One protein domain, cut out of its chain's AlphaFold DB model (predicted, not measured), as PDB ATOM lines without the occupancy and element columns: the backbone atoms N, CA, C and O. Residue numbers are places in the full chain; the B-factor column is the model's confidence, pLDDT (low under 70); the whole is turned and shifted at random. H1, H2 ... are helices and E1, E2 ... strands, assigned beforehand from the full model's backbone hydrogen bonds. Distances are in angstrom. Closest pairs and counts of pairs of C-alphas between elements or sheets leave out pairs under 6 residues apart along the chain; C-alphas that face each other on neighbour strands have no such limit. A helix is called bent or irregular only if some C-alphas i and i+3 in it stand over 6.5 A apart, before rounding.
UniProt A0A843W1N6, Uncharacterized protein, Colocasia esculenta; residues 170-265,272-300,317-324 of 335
ATOM      1  N   TYR A 170      20.693   5.081  49.804       91.31
ATOM      2  CA  TYR A 170      19.745   4.449  48.894       91.31
ATOM      3  C   TYR A 170      18.627   5.433  48.560       91.31
ATOM      4  O   TYR A 170      17.986   5.970  49.464       91.31
ATOM      5  N   GLU A 171      18.373   5.650  47.271       93.38
ATOM      6  CA  GLU A 171      17.135   6.269  46.803       93.38
ATOM      7  C   GLU A 171      16.102   5.163  46.580       93.38
ATOM      8  O   GLU A 171      16.313   4.249  45.781       93.38
ATOM      9  N   VAL A 172      15.010   5.218  47.339       95.38
ATOM     10  CA  VAL A 172      13.956   4.201  47.344       95.38
ATOM     11  C   VAL A 172      12.588   4.838  47.162       95.38
ATOM     12  O   VAL A 172      12.376   6.005  47.495       95.38
ATOM     13  N   ILE A 173      11.645   4.042  46.672       96.88
ATOM     14  CA  ILE A 173      10.224   4.376  46.729       96.88
ATOM     15  C   ILE A 173       9.630   3.720  47.969       96.88
ATOM     16  O   ILE A 173       9.674   2.500  48.108       96.88
ATOM     17  N   GLU A 174       9.081   4.525  48.865       97.06
ATOM     18  CA  GLU A 174       8.288   4.074  50.002       97.06
ATOM     19  C   GLU A 174       6.814   4.043  49.586       97.06
ATOM     20  O   GLU A 174       6.279   5.055  49.139       97.06
ATOM     21  N   VAL A 175       6.157   2.889  49.716       97.12
ATOM     22  CA  VAL A 175       4.693   2.763  49.603       97.12
ATOM     23  C   VAL A 175       4.157   2.383  50.972       97.12
ATOM     24  O   VAL A 175       4.574   1.367  51.525       97.12
ATOM     25  N   ARG A 176       3.253   3.189  51.521       95.62
ATOM     26  CA  ARG A 176       2.607   2.958  52.819       95.62
ATOM     27  C   ARG A 176       1.336   2.113  52.671       95.62
ATOM     28  O   ARG A 176       0.821   1.938  51.568       95.62
ATOM     29  N   SER A 177       0.814   1.609  53.786       92.94
ATOM     30  CA  SER A 177      -0.419   0.804  53.844       92.94
ATOM     31  C   SER A 177      -1.696   1.529  53.402       92.94
ATOM     32  O   SER A 177      -2.662   0.872  53.031       92.94
ATOM     33  N   ASP A 178      -1.684   2.863  53.370       90.06
ATOM     34  CA  ASP A 178      -2.733   3.726  52.806       90.06
ATOM     35  C   ASP A 178      -2.651   3.872  51.265       90.06
ATOM     36  O   ASP A 178      -3.462   4.573  50.658       90.06
ATOM     37  N   GLY A 179      -1.661   3.238  50.624       91.25
ATOM     38  CA  GLY A 179      -1.380   3.355  49.193       91.25
ATOM     39  C   GLY A 179      -0.626   4.629  48.793       91.25
ATOM     40  O   GLY A 179      -0.339   4.810  47.607       91.25
ATOM     41  N   VAL A 180      -0.267   5.505  49.739       93.81
ATOM     42  CA  VAL A 180       0.533   6.707  49.470       93.81
ATOM     43  C   VAL A 180       1.967   6.301  49.142       93.81
ATOM     44  O   VAL A 180       2.594   5.509  49.845       93.81
ATOM     45  N   MET A 181       2.492   6.878  48.060       95.00
ATOM     46  CA  MET A 181       3.822   6.594  47.534       95.00
ATOM     47  C   MET A 181       4.706   7.844  47.604       95.00
ATOM     48  O   MET A 181       4.291   8.918  47.170       95.00
ATOM     49  N   SER A 182       5.930   7.710  48.116       96.12
ATOM     50  CA  SER A 182       6.905   8.801  48.229       96.12
ATOM     51  C   SER A 182       8.316   8.353  47.832       96.12
ATOM     52  O   SER A 182       8.672   7.181  47.953       96.12
ATOM     53  N   THR A 183       9.141   9.286  47.351       96.25
ATOM     54  CA  THR A 183      10.573   9.040  47.113       96.25
ATOM     55  C   THR A 183      11.363   9.421  48.357       96.25
ATOM     56  O   THR A 183      11.217  10.529  48.876       96.25
ATOM     57  N   LYS A 184      12.231   8.525  48.827       94.12
ATOM     58  CA  LYS A 184      12.944   8.658  50.099       94.12
ATOM     59  C   LYS A 184      14.422   8.334  49.927       94.12
ATOM     60  O   LYS A 184      14.786   7.391  49.227       94.12
ATOM     61  N   LYS A 185      15.282   9.107  50.590       93.69
ATOM     62  CA  LYS A 185      16.723   8.835  50.682       93.69
ATOM     63  C   LYS A 185      17.023   8.267  52.063       93.69
ATOM     64  O   LYS A 185      16.689   8.898  53.062       93.69
ATOM     65  N   ILE A 186      17.596   7.067  52.116       92.44
ATOM     66  CA  ILE A 186      17.825   6.319  53.359       92.44
ATOM     67  C   ILE A 186      19.293   5.898  53.441       92.44
ATOM     68  O   ILE A 186      19.811   5.218  52.555       92.44
ATOM     69  N   ASN A 187      19.958   6.265  54.537       91.88
ATOM     70  CA  ASN A 187      21.324   5.821  54.816       91.88
ATOM     71  C   ASN A 187      21.343   4.345  55.227       91.88
ATOM     72  O   ASN A 187      20.472   3.890  55.974       91.88
ATOM     73  N   ARG A 188      22.384   3.603  54.837       89.69
ATOM     74  CA  ARG A 188      22.554   2.190  55.224       89.69
ATOM     75  C   ARG A 188      22.448   1.961  56.738       89.69
ATOM     76  O   ARG A 188      21.771   1.020  57.150       89.69
ATOM     77  N   ARG A 189      23.049   2.824  57.575       89.88
ATOM     78  CA  ARG A 189      22.898   2.761  59.047       89.88
ATOM     79  C   ARG A 189      21.453   2.945  59.519       89.88
ATOM     80  O   ARG A 189      21.046   2.275  60.464       89.88
ATOM     81  N   GLN A 190      20.685   3.830  58.885       90.88
ATOM     82  CA  GLN A 190      19.280   4.067  59.229       90.88
ATOM     83  C   GLN A 190      18.420   2.854  58.867       90.88
ATOM     84  O   GLN A 190      17.655   2.395  59.708       90.88
ATOM     85  N   LEU A 191      18.616   2.295  57.668       91.69
ATOM     86  CA  LEU A 191      17.896   1.111  57.201       91.69
ATOM     87  C   LEU A 191      18.103  -0.086  58.140       91.69
ATOM     88  O   LEU A 191      17.129  -0.698  58.568       91.69
ATOM     89  N   LEU A 192      19.355  -0.381  58.518       92.19
ATOM     90  CA  LEU A 192      19.685  -1.444  59.484       92.19
ATOM     91  C   LEU A 192      18.941  -1.267  60.815       92.19
ATOM     92  O   LEU A 192      18.400  -2.235  61.345       92.19
ATOM     93  N   LYS A 193      18.899  -0.035  61.342       91.38
ATOM     94  CA  LYS A 193      18.235   0.280  62.614       91.38
ATOM     95  C   LYS A 193      16.710   0.186  62.531       91.38
ATOM     96  O   LYS A 193      16.104  -0.277  63.486       91.38
ATOM     97  N   SER A 194      16.092   0.628  61.433       89.38
ATOM     98  CA  SER A 194      14.627   0.679  61.318       89.38
ATOM     99  C   SER A 194      13.982  -0.664  60.976       89.38
ATOM    100  O   SER A 194      12.823  -0.866  61.311       89.38
ATOM    101  N   SER A 195      14.704  -1.558  60.296       88.12
ATOM    102  CA  SER A 195      14.161  -2.819  59.758       88.12
ATOM    103  C   SER A 195      14.666  -4.088  60.462       88.12
ATOM    104  O   SER A 195      14.361  -5.197  60.025       88.12
ATOM    105  N   GLY A 196      15.479  -3.952  61.518       89.62
ATOM    106  CA  GLY A 196      16.049  -5.084  62.266       89.62
ATOM    107  C   GLY A 196      17.017  -5.967  61.459       89.62
ATOM    108  O   GLY A 196      17.372  -7.068  61.882       89.62
ATOM    109  N   LEU A 197      17.438  -5.515  60.274       90.88
ATOM    110  CA  LEU A 197      18.200  -6.323  59.326       90.88
ATOM    111  C   LEU A 197      19.671  -6.468  59.712       90.88
ATOM    112  O   LEU A 197      20.313  -5.548  60.217       90.88
ATOM    113  N   ARG A 198      20.259  -7.619  59.376       91.62
ATOM    114  CA  ARG A 198      21.707  -7.832  59.500       91.62
ATOM    115  C   ARG A 198      22.415  -7.305  58.251       91.62
ATOM    116  O   ARG A 198      21.886  -7.371  57.143       91.62
ATOM    117  N   LEU A 199      23.677  -6.887  58.388       89.94
ATOM    118  CA  LEU A 199      24.514  -6.420  57.263       89.94
ATOM    119  C   LEU A 199      24.609  -7.412  56.086       89.94
ATOM    120  O   LEU A 199      24.791  -6.986  54.945       89.94
ATOM    121  N   ARG A 200      24.489  -8.717  56.368       90.44
ATOM    122  CA  ARG A 200      24.423  -9.788  55.359       90.44
ATOM    123  C   ARG A 200      23.102  -9.820  54.586       90.44
ATOM    124  O   ARG A 200      23.125 -10.153  53.408       90.44
ATOM    125  N   ASP A 201      21.995  -9.435  55.215       91.38
ATOM    126  CA  ASP A 201      20.652  -9.514  54.631       91.38
ATOM    127  C   ASP A 201      20.463  -8.417  53.575       91.38
ATOM    128  O   ASP A 201      20.010  -8.701  52.468       91.38
ATOM    129  N   ILE A 202      20.928  -7.190  53.859       90.81
ATOM    130  CA  ILE A 202      20.861  -6.045  52.926       90.81
ATOM    131  C   ILE A 202      21.498  -6.363  51.565       90.81
ATOM    132  O   ILE A 202      21.009  -5.891  50.543       90.81
ATOM    133  N   ARG A 203      22.528  -7.221  51.510       89.69
ATOM    134  CA  ARG A 203      23.180  -7.619  50.246       89.69
ATOM    135  C   ARG A 203      22.222  -8.267  49.232       89.69
ATOM    136  O   ARG A 203      22.520  -8.239  48.043       89.69
ATOM    137  N   SER A 204      21.095  -8.826  49.682       89.06
ATOM    138  CA  SER A 204      20.063  -9.401  48.804       89.06
ATOM    139  C   SER A 204      19.278  -8.349  48.007       89.06
ATOM    140  O   SER A 204      18.842  -8.623  46.892       89.06
ATOM    141  N   VAL A 205      19.129  -7.138  48.552       89.88
ATOM    142  CA  VAL A 205      18.329  -6.040  47.976       89.88
ATOM    143  C   VAL A 205      19.167  -4.833  47.545       89.88
ATOM    144  O   VAL A 205      18.641  -3.932  46.904       89.88
ATOM    145  N   ASP A 206      20.469  -4.833  47.835       89.06
ATOM    146  CA  ASP A 206      21.409  -3.759  47.500       89.06
ATOM    147  C   ASP A 206      21.504  -3.536  45.967       89.06
ATOM    148  O   ASP A 206      21.893  -4.473  45.254       89.06
ATOM    149  N   PRO A 207      21.166  -2.341  45.434       83.94
ATOM    150  CA  PRO A 207      21.314  -1.990  44.014       83.94
ATOM    151  C   PRO A 207      22.716  -2.226  43.452       83.94
ATOM    152  O   PRO A 207      22.882  -2.725  42.337       83.94
ATOM    153  N   SER A 208      23.753  -1.918  44.237       83.19
ATOM    154  CA  SER A 208      25.145  -1.988  43.783       83.19
ATOM    155  C   SER A 208      25.616  -3.421  43.513       83.19
ATOM    156  O   SER A 208      26.607  -3.618  42.816       83.19
ATOM    157  N   LEU A 209      24.900  -4.429  44.022       81.50
ATOM    158  CA  LEU A 209      25.230  -5.852  43.880       81.50
ATOM    159  C   LEU A 209      24.367  -6.568  42.822       81.50
ATOM    160  O   LEU A 209      24.220  -7.789  42.860       81.50
ATOM    161  N   TRP A 210      23.781  -5.832  41.870       71.88
ATOM    162  CA  TRP A 210      22.881  -6.398  40.856       71.88
ATOM    163  C   TRP A 210      23.520  -7.494  39.983       71.88
ATOM    164  O   TRP A 210      22.850  -8.481  39.683       71.88
ATOM    165  N   LEU A 211      24.803  -7.351  39.619       71.25
ATOM    166  CA  LEU A 211      25.552  -8.326  38.808       71.25
ATOM    167  C   LEU A 211      25.808  -9.645  39.548       71.25
ATOM    168  O   LEU A 211      25.789 -10.711  38.942       71.25
ATOM    169  N   THR A 212      26.053  -9.577  40.857       72.88
ATOM    170  CA  THR A 212      26.510 -10.719  41.667       72.88
ATOM    171  C   THR A 212      25.387 -11.376  42.470       72.88
ATOM    172  O   THR A 212      25.521 -12.521  42.890       72.88
ATOM    173  N   ASN A 213      24.263 -10.684  42.674       69.12
ATOM    174  CA  ASN A 213      23.123 -11.166  43.454       69.12
ATOM    175  C   ASN A 213      21.883 -11.393  42.566       69.12
ATOM    176  O   ASN A 213      20.837 -10.767  42.749       69.12
ATOM    177  N   SER A 214      22.013 -12.271  41.570       69.56
ATOM    178  CA  SER A 214      20.948 -12.615  40.614       69.56
ATOM    179  C   SER A 214      19.984 -13.705  41.108       69.56
ATOM    180  O   SER A 214      18.883 -13.836  40.568       69.56
ATOM    181  N   MET A 215      20.378 -14.477  42.128       82.12
ATOM    182  CA  MET A 215      19.580 -15.582  42.661       82.12
ATOM    183  C   MET A 215      18.341 -15.052  43.403       82.12
ATOM    184  O   MET A 215      18.492 -14.265  44.344       82.12
ATOM    185  N   PRO A 216      17.116 -15.458  43.011       89.88
ATOM    186  CA  PRO A 216      15.910 -14.992  43.673       89.88
ATOM    187  C   PRO A 216      15.864 -15.496  45.117       89.88
ATOM    188  O   PRO A 216      16.201 -16.647  45.395       89.88
ATOM    189  N   SER A 217      15.449 -14.637  46.041       91.31
ATOM    190  CA  SER A 217      15.342 -14.962  47.463       91.31
ATOM    191  C   SER A 217      14.186 -14.224  48.134       91.31
ATOM    192  O   SER A 217      13.863 -13.084  47.797       91.31
ATOM    193  N   LEU A 218      13.579 -14.906  49.103       94.62
ATOM    194  CA  LEU A 218      12.614 -14.367  50.052       94.62
ATOM    195  C   LEU A 218      13.190 -14.651  51.440       94.62
ATOM    196  O   LEU A 218      13.419 -15.808  51.790       94.62
ATOM    197  N   LEU A 219      13.499 -13.601  52.197       93.94
ATOM    198  CA  LEU A 219      14.128 -13.706  53.512       93.94
ATOM    199  C   LEU A 219      13.199 -13.097  54.558       93.94
ATOM    200  O   LEU A 219      12.923 -11.902  54.515       93.94
ATOM    201  N   VAL A 220      12.744 -13.915  55.505       94.44
ATOM    202  CA  VAL A 220      11.889 -13.472  56.613       94.44
ATOM    203  C   VAL A 220      12.755 -13.064  57.812       94.44
ATOM    204  O   VAL A 220      13.719 -13.752  58.178       94.44
ATOM    205  N   ARG A 221      12.419 -11.919  58.406       93.75
ATOM    206  CA  ARG A 221      12.958 -11.368  59.655       93.75
ATOM    207  C   ARG A 221      11.808 -10.807  60.485       93.75
ATOM    208  O   ARG A 221      10.776 -10.426  59.943       93.75
ATOM    209  N   ASP A 222      12.041 -10.691  61.782       91.19
ATOM    210  CA  ASP A 222      11.045 -10.361  62.808       91.19
ATOM    211  C   ASP A 222      10.306  -9.029  62.552       91.19
ATOM    212  O   ASP A 222       9.170  -8.855  62.977       91.19
ATOM    213  N   GLN A 223      10.946  -8.088  61.847       93.06
ATOM    214  CA  GLN A 223      10.399  -6.764  61.515       93.06
ATOM    215  C   GLN A 223      10.293  -6.493  60.004       93.06
ATOM    216  O   GLN A 223       9.851  -5.411  59.609       93.06
ATOM    217  N   ALA A 224      10.737  -7.426  59.152       95.88
ATOM    218  CA  ALA A 224      10.866  -7.185  57.718       95.88
ATOM    219  C   ALA A 224      10.919  -8.469  56.871       95.88
ATOM    220  O   ALA A 224      11.579  -9.443  57.226       95.88
ATOM    221  N   ILE A 225      10.327  -8.435  55.678       96.69
ATOM    222  CA  ILE A 225      10.476  -9.473  54.650       96.69
ATOM    223  C   ILE A 225      11.252  -8.877  53.474       96.69
ATOM    224  O   ILE A 225      10.790  -7.935  52.829       96.69
ATOM    225  N   LEU A 226      12.438  -9.411  53.179       96.00
ATOM    226  CA  LEU A 226      13.223  -8.996  52.016       96.00
ATOM    227  C   LEU A 226      12.836  -9.839  50.804       96.00
ATOM    228  O   LEU A 226      12.757 -11.066  50.881       96.00
ATOM    229  N   LEU A 227      12.657  -9.167  49.673       95.81
ATOM    230  CA  LEU A 227      12.241  -9.744  48.405       95.81
ATOM    231  C   LEU A 227      13.263  -9.378  47.330       95.81
ATOM    232  O   LEU A 227      13.323  -8.229  46.893       95.81
ATOM    233  N   ASN A 228      14.031 -10.359  46.859       94.38
ATOM    234  CA  ASN A 228      14.768 -10.275  45.601       94.38
ATOM    235  C   ASN A 228      14.105 -11.222  44.599       94.38
ATOM    236  O   ASN A 228      14.330 -12.428  44.618       94.38
ATOM    237  N   LEU A 229      13.300 -10.671  43.692       92.56
ATOM    238  CA  LEU A 229      12.686 -11.406  42.580       92.56
ATOM    239  C   LEU A 229      13.302 -10.951  41.244       92.56
ATOM    240  O   LEU A 229      12.619 -10.730  40.235       92.56
ATOM    241  N   GLY A 230      14.629 -10.790  41.239       88.62
ATOM    242  CA  GLY A 230      15.461 -10.385  40.105       88.62
ATOM    243  C   GLY A 230      15.384  -8.885  39.829       88.62
ATOM    244  O   GLY A 230      16.170  -8.104  40.347       88.62
ATOM    245  N   SER A 231      14.424  -8.464  38.996       89.75
ATOM    246  CA  SER A 231      14.224  -7.042  38.646       89.75
ATOM    247  C   SER A 231      13.310  -6.283  39.620       89.75
ATOM    248  O   SER A 231      12.823  -5.205  39.280       89.75
ATOM    249  N   LEU A 232      12.992  -6.900  40.759       93.94
ATOM    250  CA  LEU A 232      12.249  -6.339  41.882       93.94
ATOM    251  C   LEU A 232      13.086  -6.616  43.132       93.94
ATOM    252  O   LEU A 232      13.378  -7.780  43.414       93.94
ATOM    253  N   ARG A 233      13.470  -5.550  43.833       94.44
ATOM    254  CA  ARG A 233      14.176  -5.579  45.116       94.44
ATOM    255  C   ARG A 233      13.359  -4.748  46.095       94.44
ATOM    256  O   ARG A 233      13.120  -3.570  45.833       94.44
ATOM    257  N   ALA A 234      12.882  -5.363  47.168       96.56
ATOM    258  CA  ALA A 234      12.025  -4.696  48.137       96.56
ATOM    259  C   ALA A 234      12.271  -5.189  49.567       96.56
ATOM    260  O   ALA A 234      12.664  -6.337  49.775       96.56
ATOM    261  N   ILE A 235      12.004  -4.326  50.542       97.19
ATOM    262  CA  ILE A 235      11.885  -4.682  51.960       97.19
ATOM    263  C   ILE A 235      10.459  -4.334  52.378       97.19
ATOM    264  O   ILE A 235      10.105  -3.158  52.416       97.19
ATOM    265  N   ALA A 236       9.641  -5.345  52.657       97.19
ATOM    266  CA  ALA A 236       8.305  -5.179  53.213       97.19
ATOM    267  C   ALA A 236       8.399  -5.083  54.738       97.19
ATOM    268  O   ALA A 236       9.029  -5.930  55.367       97.19
ATOM    269  N   MET A 237       7.774  -4.070  55.323       96.12
ATOM    270  CA  MET A 237       7.607  -3.886  56.764       96.12
ATOM    271  C   MET A 237       6.113  -3.703  57.060       96.12
ATOM    272  O   MET A 237       5.337  -3.435  56.148       96.12
ATOM    273  N   LYS A 238       5.711  -3.804  58.330       93.62
ATOM    274  CA  LYS A 238       4.299  -3.812  58.771       93.62
ATOM    275  C   LYS A 238       3.411  -2.681  58.216       93.62
ATOM    276  O   LYS A 238       2.218  -2.871  58.021       93.62
ATOM    277  N   GLU A 239       3.973  -1.493  57.988       93.44
ATOM    278  CA  GLU A 239       3.208  -0.302  57.568       93.44
ATOM    279  C   GLU A 239       3.631   0.270  56.210       93.44
ATOM    280  O   GLU A 239       2.981   1.178  55.691       93.44
ATOM    281  N   HIS A 240       4.752  -0.196  55.658       95.88
ATOM    282  CA  HIS A 240       5.312   0.328  54.417       95.88
ATOM    283  C   HIS A 240       6.275  -0.662  53.758       95.88
ATOM    284  O   HIS A 240       6.895  -1.496  54.415       95.88
ATOM    285  N   VAL A 241       6.422  -0.560  52.440       97.50
ATOM    286  CA  VAL A 241       7.416  -1.298  51.655       97.50
ATOM    287  C   VAL A 241       8.396  -0.318  51.017       97.50
ATOM    288  O   VAL A 241       7.997   0.695  50.444       97.50
ATOM    289  N   LEU A 242       9.686  -0.632  51.110       96.88
ATOM    290  CA  LEU A 242      10.778   0.121  50.496       96.88
ATOM    291  C   LEU A 242      11.219  -0.583  49.212       96.88
ATOM    292  O   LEU A 242      11.712  -1.710  49.265       96.88
ATOM    293  N   LEU A 243      11.049   0.074  48.066       96.38
ATOM    294  CA  LEU A 243      11.437  -0.420  46.745       96.38
ATOM    295  C   LEU A 243      12.762   0.177  46.279       96.38
ATOM    296  O   LEU A 243      12.892   1.390  46.120       96.38
ATOM    297  N   PHE A 244      13.704  -0.703  45.961       94.31
ATOM    298  CA  PHE A 244      15.001  -0.377  45.379       94.31
ATOM    299  C   PHE A 244      14.921  -0.511  43.851       94.31
ATOM    300  O   PHE A 244      14.255  -1.411  43.333       94.31
ATOM    301  N   ASP A 245      15.582   0.391  43.118       88.38
ATOM    302  CA  ASP A 245      15.624   0.416  41.645       88.38
ATOM    303  C   ASP A 245      14.248   0.286  40.959       88.38
ATOM    304  O   ASP A 245      14.104  -0.371  39.920       88.38
ATOM    305  N   TYR A 246      13.217   0.931  41.523       89.81
ATOM    306  CA  TYR A 246      11.819   0.801  41.080       89.81
ATOM    307  C   TYR A 246      11.613   1.044  39.572       89.81
ATOM    308  O   TYR A 246      10.692   0.489  38.973       89.81
ATOM    309  N   ASN A 247      12.502   1.834  38.954       89.00
ATOM    310  CA  ASN A 247      12.524   2.141  37.529       89.00
ATOM    311  C   ASN A 247      12.662   0.910  36.617       89.00
ATOM    312  O   ASN A 247      12.245   0.956  35.454       89.00
ATOM    313  N   ARG A 248      13.212  -0.203  37.122       89.81
ATOM    314  CA  ARG A 248      13.291  -1.474  36.393       89.81
ATOM    315  C   ARG A 248      11.893  -2.041  36.125       89.81
ATOM    316  O   ARG A 248      10.933  -1.807  36.857       89.81
ATOM    317  N   LYS A 249      11.789  -2.901  35.103       91.62
ATOM    318  CA  LYS A 249      10.525  -3.553  34.696       91.62
ATOM    319  C   LYS A 249       9.817  -4.303  35.846       91.62
ATOM    320  O   LYS A 249       8.649  -4.642  35.699       91.62
ATOM    321  N   GLY A 250      10.513  -4.672  36.933       91.75
ATOM    322  CA  GLY A 250       9.924  -5.402  38.070       91.75
ATOM    323  C   GLY A 250       9.228  -4.482  39.058       91.75
ATOM    324  O   GLY A 250       8.043  -4.682  39.292       91.75
ATOM    325  N   GLY A 251       9.910  -3.440  39.544       94.44
ATOM    326  CA  GLY A 251       9.298  -2.405  40.387       94.44
ATOM    327  C   GLY A 251       8.045  -1.802  39.748       94.44
ATOM    328  O   GLY A 251       6.972  -1.837  40.346       94.44
ATOM    329  N   LYS A 252       8.129  -1.374  38.479       95.19
ATOM    330  CA  LYS A 252       6.968  -0.845  37.735       95.19
ATOM    331  C   LYS A 252       5.804  -1.840  37.609       95.19
ATOM    332  O   LYS A 252       4.653  -1.433  37.726       95.19
ATOM    333  N   ALA A 253       6.072  -3.124  37.359       95.25
ATOM    334  CA  ALA A 253       5.018  -4.140  37.250       95.25
ATOM    335  C   ALA A 253       4.401  -4.487  38.616       95.25
ATOM    336  O   ALA A 253       3.203  -4.716  38.714       95.25
ATOM    337  N   PHE A 254       5.212  -4.495  39.675       96.88
ATOM    338  CA  PHE A 254       4.767  -4.699  41.051       96.88
ATOM    339  C   PHE A 254       3.845  -3.577  41.533       96.88
ATOM    340  O   PHE A 254       2.747  -3.861  41.998       96.88
ATOM    341  N   LEU A 255       4.235  -2.309  41.354       95.75
ATOM    342  CA  LEU A 255       3.426  -1.161  41.782       95.75
ATOM    343  C   LEU A 255       2.045  -1.135  41.104       95.75
ATOM    344  O   LEU A 255       1.055  -0.806  41.750       95.75
ATOM    345  N   LYS A 256       1.959  -1.565  39.835       94.69
ATOM    346  CA  LYS A 256       0.682  -1.724  39.112       94.69
ATOM    347  C   LYS A 256      -0.272  -2.745  39.744       94.69
ATOM    348  O   LYS A 256      -1.471  -2.632  39.524       94.69
ATOM    349  N   ILE A 257       0.241  -3.724  40.490       94.50
ATOM    350  CA  ILE A 257      -0.556  -4.754  41.177       94.50
ATOM    351  C   ILE A 257      -0.794  -4.372  42.641       94.50
ATOM    352  O   ILE A 257      -1.898  -4.570  43.136       94.50
ATOM    353  N   LEU A 258       0.201  -3.796  43.322       95.00
ATOM    354  CA  LEU A 258       0.084  -3.404  44.728       95.00
ATOM    355  C   LEU A 258      -0.884  -2.229  44.930       95.00
ATOM    356  O   LEU A 258      -1.800  -2.327  45.739       95.00
ATOM    357  N   LEU A 259      -0.697  -1.113  44.215       93.56
ATOM    358  CA  LEU A 259      -1.424   0.132  44.508       93.56
ATOM    359  C   LEU A 259      -2.962  -0.008  44.411       93.56
ATOM    360  O   LEU A 259      -3.645   0.533  45.280       93.56
ATOM    361  N   PRO A 260      -3.542  -0.761  43.450       90.81
ATOM    362  CA  PRO A 260      -4.985  -1.011  43.432       90.81
ATOM    363  C   PRO A 260      -5.499  -1.851  44.611       90.81
ATOM    364  O   PRO A 260      -6.661  -1.694  44.979       90.81
ATOM    365  N   ARG A 261      -4.664  -2.726  45.197       87.50
ATOM    366  CA  ARG A 261      -5.024  -3.578  46.350       87.50
ATOM    367  C   ARG A 261      -5.059  -2.792  47.663       87.50
ATOM    368  O   ARG A 261      -5.922  -3.040  48.493       87.50
ATOM    369  N   LEU A 262      -4.173  -1.805  47.807       88.25
ATOM    370  CA  LEU A 262      -4.098  -0.913  48.975       88.25
ATOM    371  C   LEU A 262      -5.165   0.198  48.986       88.25
ATOM    372  O   LEU A 262      -5.214   1.002  49.910       88.25
ATOM    373  N   ASN A 263      -5.994   0.294  47.946       78.75
ATOM    374  CA  ASN A 263      -6.933   1.395  47.759       78.75
ATOM    375  C   ASN A 263      -8.135   1.288  48.730       78.75
ATOM    376  O   ASN A 263      -8.980   0.411  48.530       78.75
ATOM    377  N   PRO A 264      -8.311   2.209  49.702       64.38
ATOM    378  CA  PRO A 264      -9.295   2.093  50.792       64.38
ATOM    379  C   PRO A 264     -10.767   2.305  50.369       64.38
ATOM    380  O   PRO A 264     -11.641   2.539  51.201       64.38
ATOM    381  N   LYS A 265     -11.080   2.241  49.068       58.62
ATOM    382  CA  LYS A 265     -12.438   2.441  48.524       58.62
ATOM    383  C   LYS A 265     -13.388   1.260  48.774       58.62
ATOM    384  O   LYS A 265     -14.565   1.347  48.432       58.62
ATOM    385  N   CYS A 272      -8.273  -8.229  54.953       68.50
ATOM    386  CA  CYS A 272      -8.327  -9.691  55.071       68.50
ATOM    387  C   CYS A 272      -6.930 -10.299  55.313       68.50
ATOM    388  O   CYS A 272      -6.798 -11.448  55.727       68.50
ATOM    389  N   MET A 273      -5.887  -9.517  55.031       84.25
ATOM    390  CA  MET A 273      -4.489  -9.914  54.993       84.25
ATOM    391  C   MET A 273      -3.621  -8.779  55.581       84.25
ATOM    392  O   MET A 273      -3.878  -7.611  55.278       84.25
ATOM    393  N   PRO A 274      -2.597  -9.086  56.403       90.81
ATOM    394  CA  PRO A 274      -1.569  -8.130  56.820       90.81
ATOM    395  C   PRO A 274      -0.857  -7.470  55.630       90.81
ATOM    396  O   PRO A 274      -0.593  -8.118  54.617       90.81
ATOM    397  N   PHE A 275      -0.497  -6.193  55.759       93.38
ATOM    398  CA  PHE A 275       0.081  -5.399  54.668       93.38
ATOM    399  C   PHE A 275       1.374  -6.010  54.090       93.38
ATOM    400  O   PHE A 275       1.582  -6.035  52.878       93.38
ATOM    401  N   GLU A 276       2.239  -6.552  54.942       94.81
ATOM    402  CA  GLU A 276       3.465  -7.231  54.534       94.81
ATOM    403  C   GLU A 276       3.189  -8.483  53.683       94.81
ATOM    404  O   GLU A 276       3.964  -8.784  52.774       94.81
ATOM    405  N   LEU A 277       2.063  -9.173  53.904       94.12
ATOM    406  CA  LEU A 277       1.642 -10.322  53.102       94.12
ATOM    407  C   LEU A 277       0.963  -9.890  51.793       94.12
ATOM    408  O   LEU A 277       1.238 -10.498  50.758       94.12
ATOM    409  N   GLU A 278       0.194  -8.793  51.795       93.81
ATOM    410  CA  GLU A 278      -0.337  -8.150  50.574       93.81
ATOM    411  C   GLU A 278       0.808  -7.793  49.609       93.81
ATOM    412  O   GLU A 278       0.749  -8.054  48.403       93.81
ATOM    413  N   VAL A 279       1.902  -7.258  50.160       96.19
ATOM    414  CA  VAL A 279       3.141  -6.956  49.435       96.19
ATOM    415  C   VAL A 279       3.812  -8.221  48.893       96.19
ATOM    416  O   VAL A 279       4.212  -8.235  47.726       96.19
ATOM    417  N   VAL A 280       3.936  -9.290  49.688       96.69
ATOM    418  CA  VAL A 280       4.522 -10.564  49.227       96.69
ATOM    419  C   VAL A 280       3.699 -11.166  48.088       96.69
ATOM    420  O   VAL A 280       4.267 -11.554  47.064       96.69
ATOM    421  N   GLU A 281       2.373 -11.202  48.207       94.88
ATOM    422  CA  GLU A 281       1.504 -11.754  47.169       94.88
ATOM    423  C   GLU A 281       1.563 -10.914  45.884       94.88
ATOM    424  O   GLU A 281       1.778 -11.461  44.801       94.88
ATOM    425  N   ALA A 282       1.478  -9.582  45.979       95.69
ATOM    426  CA  ALA A 282       1.627  -8.692  44.825       95.69
ATOM    427  C   ALA A 282       3.000  -8.841  44.134       95.69
ATOM    428  O   ALA A 282       3.090  -8.778  42.903       95.69
ATOM    429  N   ALA A 283       4.072  -9.078  44.900       96.56
ATOM    430  CA  ALA A 283       5.420  -9.322  44.383       96.56
ATOM    431  C   ALA A 283       5.526 -10.649  43.625       96.56
ATOM    432  O   ALA A 283       6.092 -10.683  42.526       96.56
ATOM    433  N   LEU A 284       4.948 -11.721  44.173       95.75
ATOM    434  CA  LEU A 284       4.878 -13.016  43.506       95.75
ATOM    435  C   LEU A 284       4.037 -12.915  42.230       95.75
ATOM    436  O   LEU A 284       4.562 -13.207  41.157       95.75
ATOM    437  N   LEU A 285       2.793 -12.424  42.307       95.06
ATOM    438  CA  LEU A 285       1.884 -12.272  41.156       95.06
ATOM    439  C   LEU A 285       2.538 -11.487  40.009       95.06
ATOM    440  O   LEU A 285       2.542 -11.945  38.865       95.06
ATOM    441  N   SER A 286       3.183 -10.358  40.319       95.50
ATOM    442  CA  SER A 286       3.942  -9.552  39.350       95.50
ATOM    443  C   SER A 286       5.062 -10.336  38.661       95.50
ATOM    444  O   SER A 286       5.318 -10.181  37.460       95.50
ATOM    445  N   ARG A 287       5.754 -11.197  39.413       94.00
ATOM    446  CA  ARG A 287       6.823 -12.038  38.875       94.00
ATOM    447  C   ARG A 287       6.265 -13.152  37.990       94.00
ATOM    448  O   ARG A 287       6.845 -13.384  36.930       94.00
ATOM    449  N   ILE A 288       5.174 -13.794  38.399       93.12
ATOM    450  CA  ILE A 288       4.536 -14.916  37.695       93.12
ATOM    451  C   ILE A 288       3.975 -14.465  36.352       93.12
ATOM    452  O   ILE A 288       4.436 -14.969  35.338       93.12
ATOM    453  N   GLN A 289       3.123 -13.435  36.316       92.94
ATOM    454  CA  GLN A 289       2.523 -12.915  35.074       92.94
ATOM    455  C   GLN A 289       3.572 -12.573  34.004       92.94
ATOM    456  O   GLN A 289       3.367 -12.733  32.801       92.94
ATOM    457  N   ARG A 290       4.748 -12.107  34.438       91.06
ATOM    458  CA  ARG A 290       5.880 -11.839  33.547       91.06
ATOM    459  C   ARG A 290       6.644 -13.084  33.106       91.06
ATOM    460  O   ARG A 290       7.247 -13.049  32.037       91.06
ATOM    461  N   LEU A 291       6.723 -14.115  33.944       90.75
ATOM    462  CA  LEU A 291       7.307 -15.403  33.572       90.75
ATOM    463  C   LEU A 291       6.373 -16.151  32.620       90.75
ATOM    464  O   LEU A 291       6.857 -16.642  31.613       90.75
ATOM    465  N   GLU A 292       5.065 -16.129  32.870       90.50
ATOM    466  CA  GLU A 292       4.025 -16.631  31.967       90.50
ATOM    467  C   GLU A 292       4.096 -15.927  30.614       90.50
ATOM    468  O   GLU A 292       4.253 -16.597  29.602       90.50
ATOM    469  N   LYS A 293       4.112 -14.584  30.567       89.69
ATOM    470  CA  LYS A 293       4.286 -13.867  29.293       89.69
ATOM    471  C   LYS A 293       5.561 -14.297  28.555       89.69
ATOM    472  O   LYS A 293       5.503 -14.595  27.371       89.69
ATOM    473  N   LYS A 294       6.697 -14.377  29.257       87.38
ATOM    474  CA  LYS A 294       7.959 -14.851  28.666       87.38
ATOM    475  C   LYS A 294       7.897 -16.304  28.197       87.38
ATOM    476  O   LYS A 294       8.573 -16.634  27.230       87.38
ATOM    477  N   LEU A 295       7.144 -17.159  28.884       86.88
ATOM    478  CA  LEU A 295       6.917 -18.536  28.469       86.88
ATOM    479  C   LEU A 295       6.102 -18.545  27.175       86.88
ATOM    480  O   LEU A 295       6.566 -19.129  26.210       86.88
ATOM    481  N   MET A 296       5.009 -17.782  27.090       85.56
ATOM    482  CA  MET A 296       4.206 -17.636  25.866       85.56
ATOM    483  C   MET A 296       4.976 -16.991  24.694       85.56
ATOM    484  O   MET A 296       4.619 -17.215  23.543       85.56
ATOM    485  N   ASP A 297       6.045 -16.226  24.953       82.44
ATOM    486  CA  ASP A 297       6.960 -15.705  23.917       82.44
ATOM    487  C   ASP A 297       7.975 -16.774  23.414       82.44
ATOM    488  O   ASP A 297       8.551 -16.635  22.328       82.44
ATOM    489  N   VAL A 298       8.232 -17.828  24.205       79.31
ATOM    490  CA  VAL A 298       9.241 -18.886  23.963       79.31
ATOM    491  C   VAL A 298       8.613 -20.206  23.505       79.31
ATOM    492  O   VAL A 298       9.112 -20.824  22.573       79.31
ATOM    493  N   GLU A 299       7.515 -20.624  24.125       62.22
ATOM    494  CA  GLU A 299       6.733 -21.824  23.824       62.22
ATOM    495  C   GLU A 299       6.381 -21.974  22.329       62.22
ATOM    496  O   GLU A 299       6.694 -23.037  21.794       62.22
ATOM    497  N   PRO A 300       5.914 -20.945  21.581       59.56
ATOM    498  CA  PRO A 300       5.691 -21.055  20.131       59.56
ATOM    499  C   PRO A 300       6.963 -21.307  19.300       59.56
ATOM    500  O   PRO A 300       6.869 -21.594  18.109       59.56
ATOM    501  N   LEU A 317      -2.731 -22.790  40.928       61.88
ATOM    502  CA  LEU A 317      -3.100 -23.749  41.980       61.88
ATOM    503  C   LEU A 317      -1.975 -23.959  43.002       61.88
ATOM    504  O   LEU A 317      -2.215 -23.839  44.203       61.88
ATOM    505  N   ILE A 318      -0.748 -24.231  42.544       66.12
ATOM    506  CA  ILE A 318       0.413 -24.456  43.425       66.12
ATOM    507  C   ILE A 318       0.673 -23.229  44.308       66.12
ATOM    508  O   ILE A 318       1.021 -23.372  45.479       66.12
ATOM    509  N   LEU A 319       0.455 -22.024  43.783       60.16
ATOM    510  CA  LEU A 319       0.639 -20.776  44.522       60.16
ATOM    511  C   LEU A 319      -0.473 -20.502  45.531       60.16
ATOM    512  O   LEU A 319      -0.163 -20.097  46.649       60.16
ATOM    513  N   SER A 320      -1.739 -20.776  45.197       63.16
ATOM    514  CA  SER A 320      -2.819 -20.747  46.189       63.16
ATOM    515  C   SER A 320      -2.518 -21.700  47.348       63.16
ATOM    516  O   SER A 320      -2.658 -21.302  48.500       63.16
ATOM    517  N   PHE A 321      -2.018 -22.909  47.069       62.84
ATOM    518  CA  PHE A 321      -1.575 -23.840  48.113       62.84
ATOM    519  C   PHE A 321      -0.358 -23.331  48.901       62.84
ATOM    520  O   PHE A 321      -0.359 -23.430  50.123       62.84
ATOM    521  N   ALA A 322       0.657 -22.755  48.251       60.22
ATOM    522  CA  ALA A 322       1.856 -22.254  48.929       60.22
ATOM    523  C   ALA A 322       1.572 -21.040  49.833       60.22
ATOM    524  O   ALA A 322       2.074 -20.979  50.955       60.22
ATOM    525  N   VAL A 323       0.741 -20.095  49.377       58.59
ATOM    526  CA  VAL A 323       0.300 -18.944  50.184       58.59
ATOM    527  C   VAL A 323      -0.585 -19.417  51.337       58.59
ATOM    528  O   VAL A 323      -0.344 -19.028  52.478       58.59
ATOM    529  N   PHE A 324      -1.543 -20.315  51.077       63.31
ATOM    530  CA  PHE A 324      -2.405 -20.882  52.116       63.31
ATOM    531  C   PHE A 324      -1.600 -21.633  53.184       63.31
ATOM    532  O   PHE A 324      -1.815 -21.415  54.371       63.31
TER     533      PHE A 324
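This is residues 170 to 265, 272 to 300 and 317 to 324 of the 335 residues of an uncharacterized protein of Colocasia esculenta (UniProt A0A843W1N6). One twisted sheet of six strands has two helices, H3 and H4, over one of its faces, and the long helix H4 runs on past the sheet so that its residues 291 to 300 stick out as an arm. The short helix H1 lies on the opposite face, beside the strands; H2 only grazes the sheet with its residues 201 to 202, and H5, a separate piece after a cut, is not on the sheet but near H4. The printed part has 133 residues, with six named strands and five named helices in the order E1 E2 H1 H2 E3 E4 E5 E6 H3 H4 H5; the sheet runs E2 E1 E6 E5 E4 E3, antiparallel throughout, and the class is mixed, helices and strands. The whole is compact, with a radius of gyration of the C-alphas of 14.7 A and spans of 48 by 40 by 27 A, the arm included.

Find C-alpha 170 at (19.745, 4.449, 48.894); from there E1 runs through residues 170 to 176 over 17.6 A. E2, residues 181 to 187, comes back over 19.0 A and leads straight into H1, residues 188 to 195, followed by H2, residues 199 to 202. After residues 203 to 216, which hold no named element, look for E3 at residues 217 to 221, E4 at 224 to 228, E5 at 233 to 237 and E6 at 240 to 244. H3, residues 249 to 261, is 19.4 A long and neither bent nor irregular, but only just: C-alphas 257 and 260 are 6.2 A apart. H4 starts at C-alpha 275 (0.081, -5.399, 54.668) and runs 38.3 A to residue 300; it is only just irregular, with C-alphas 297 and 300 6.7 A apart. H5, residues 317 to 324, ends at C-alpha 324 (-2.405, -20.882, 52.116).

Begin with the hairpin E1 and E2, where N 172 and O 184 are 2.9 A apart, within hydrogen-bond range. E1 is also the antiparallel neighbour of E6, with N 175 and O 241 at 3.0 A. E3 E4 E5 E6 form a meander, each strand the antiparallel neighbour of the one before: look at N 219 and O 226, 3.0 A, N 227 and O 234, 2.8 A, and N 242 and O 235, 2.9 A. H3 and H4 are on the same face, two layers with the sheet. H4 lies over E5 at a height of 12.4 A over the sheet and runs along the strands, at 4 degrees to E5 on the local plane; the closest C-alphas are those of Ala 236 and Glu 276, 5.4 A. H3 lies over E6 and, only just, over E1, with 3 of its C-alphas falling on E1, at a height of 9.9 A. H4 touches H3 with residues 278 to 287 alone, closest at the C-alphas of Phe 254 and Ser 286, 5.2 A, at a steep tilt of 51 degrees, opposite ways. H1, on the opposite face, has a height of 8.6 A and is over none of the strands; the C-alphas of Ser 195 and Ala 224, its closest to E4, are 5.8 A apart. H2 is close to H1 but not clearly touching, with the C-alphas of Leu 192 and Leu 199 7.3 A apart. H5 is close to H4 but not clearly touching, with the C-alphas of Glu 281 and Val 323 7.9 A apart. In H1 and H5 every O i to N i+4 pair is within hydrogen-bond range, in H3 6 of 9 and in H4 20 of 22; H2 is too short for such a pair.

The two C-alphas farthest apart are those of Lys 193 and Pro 300, 49.2 A. Without residues 291 to 300, which stand free, the body spans 36 by 29 by 28 A. Residues 266 to 271 are not printed, with 14.4 A from C-alpha 265 to C-alpha 272, and residues 301 to 316 are not printed, with 23.7 A from C-alpha 300 to C-alpha 317. Of the links that are printed whole, H2 to E3 is long and the others are tight. The mean pLDDT of the printed part is 88.4; it is under 70 at residues 213 to 214, 264 to 265, 272, 299 to 300 and 317 to 324.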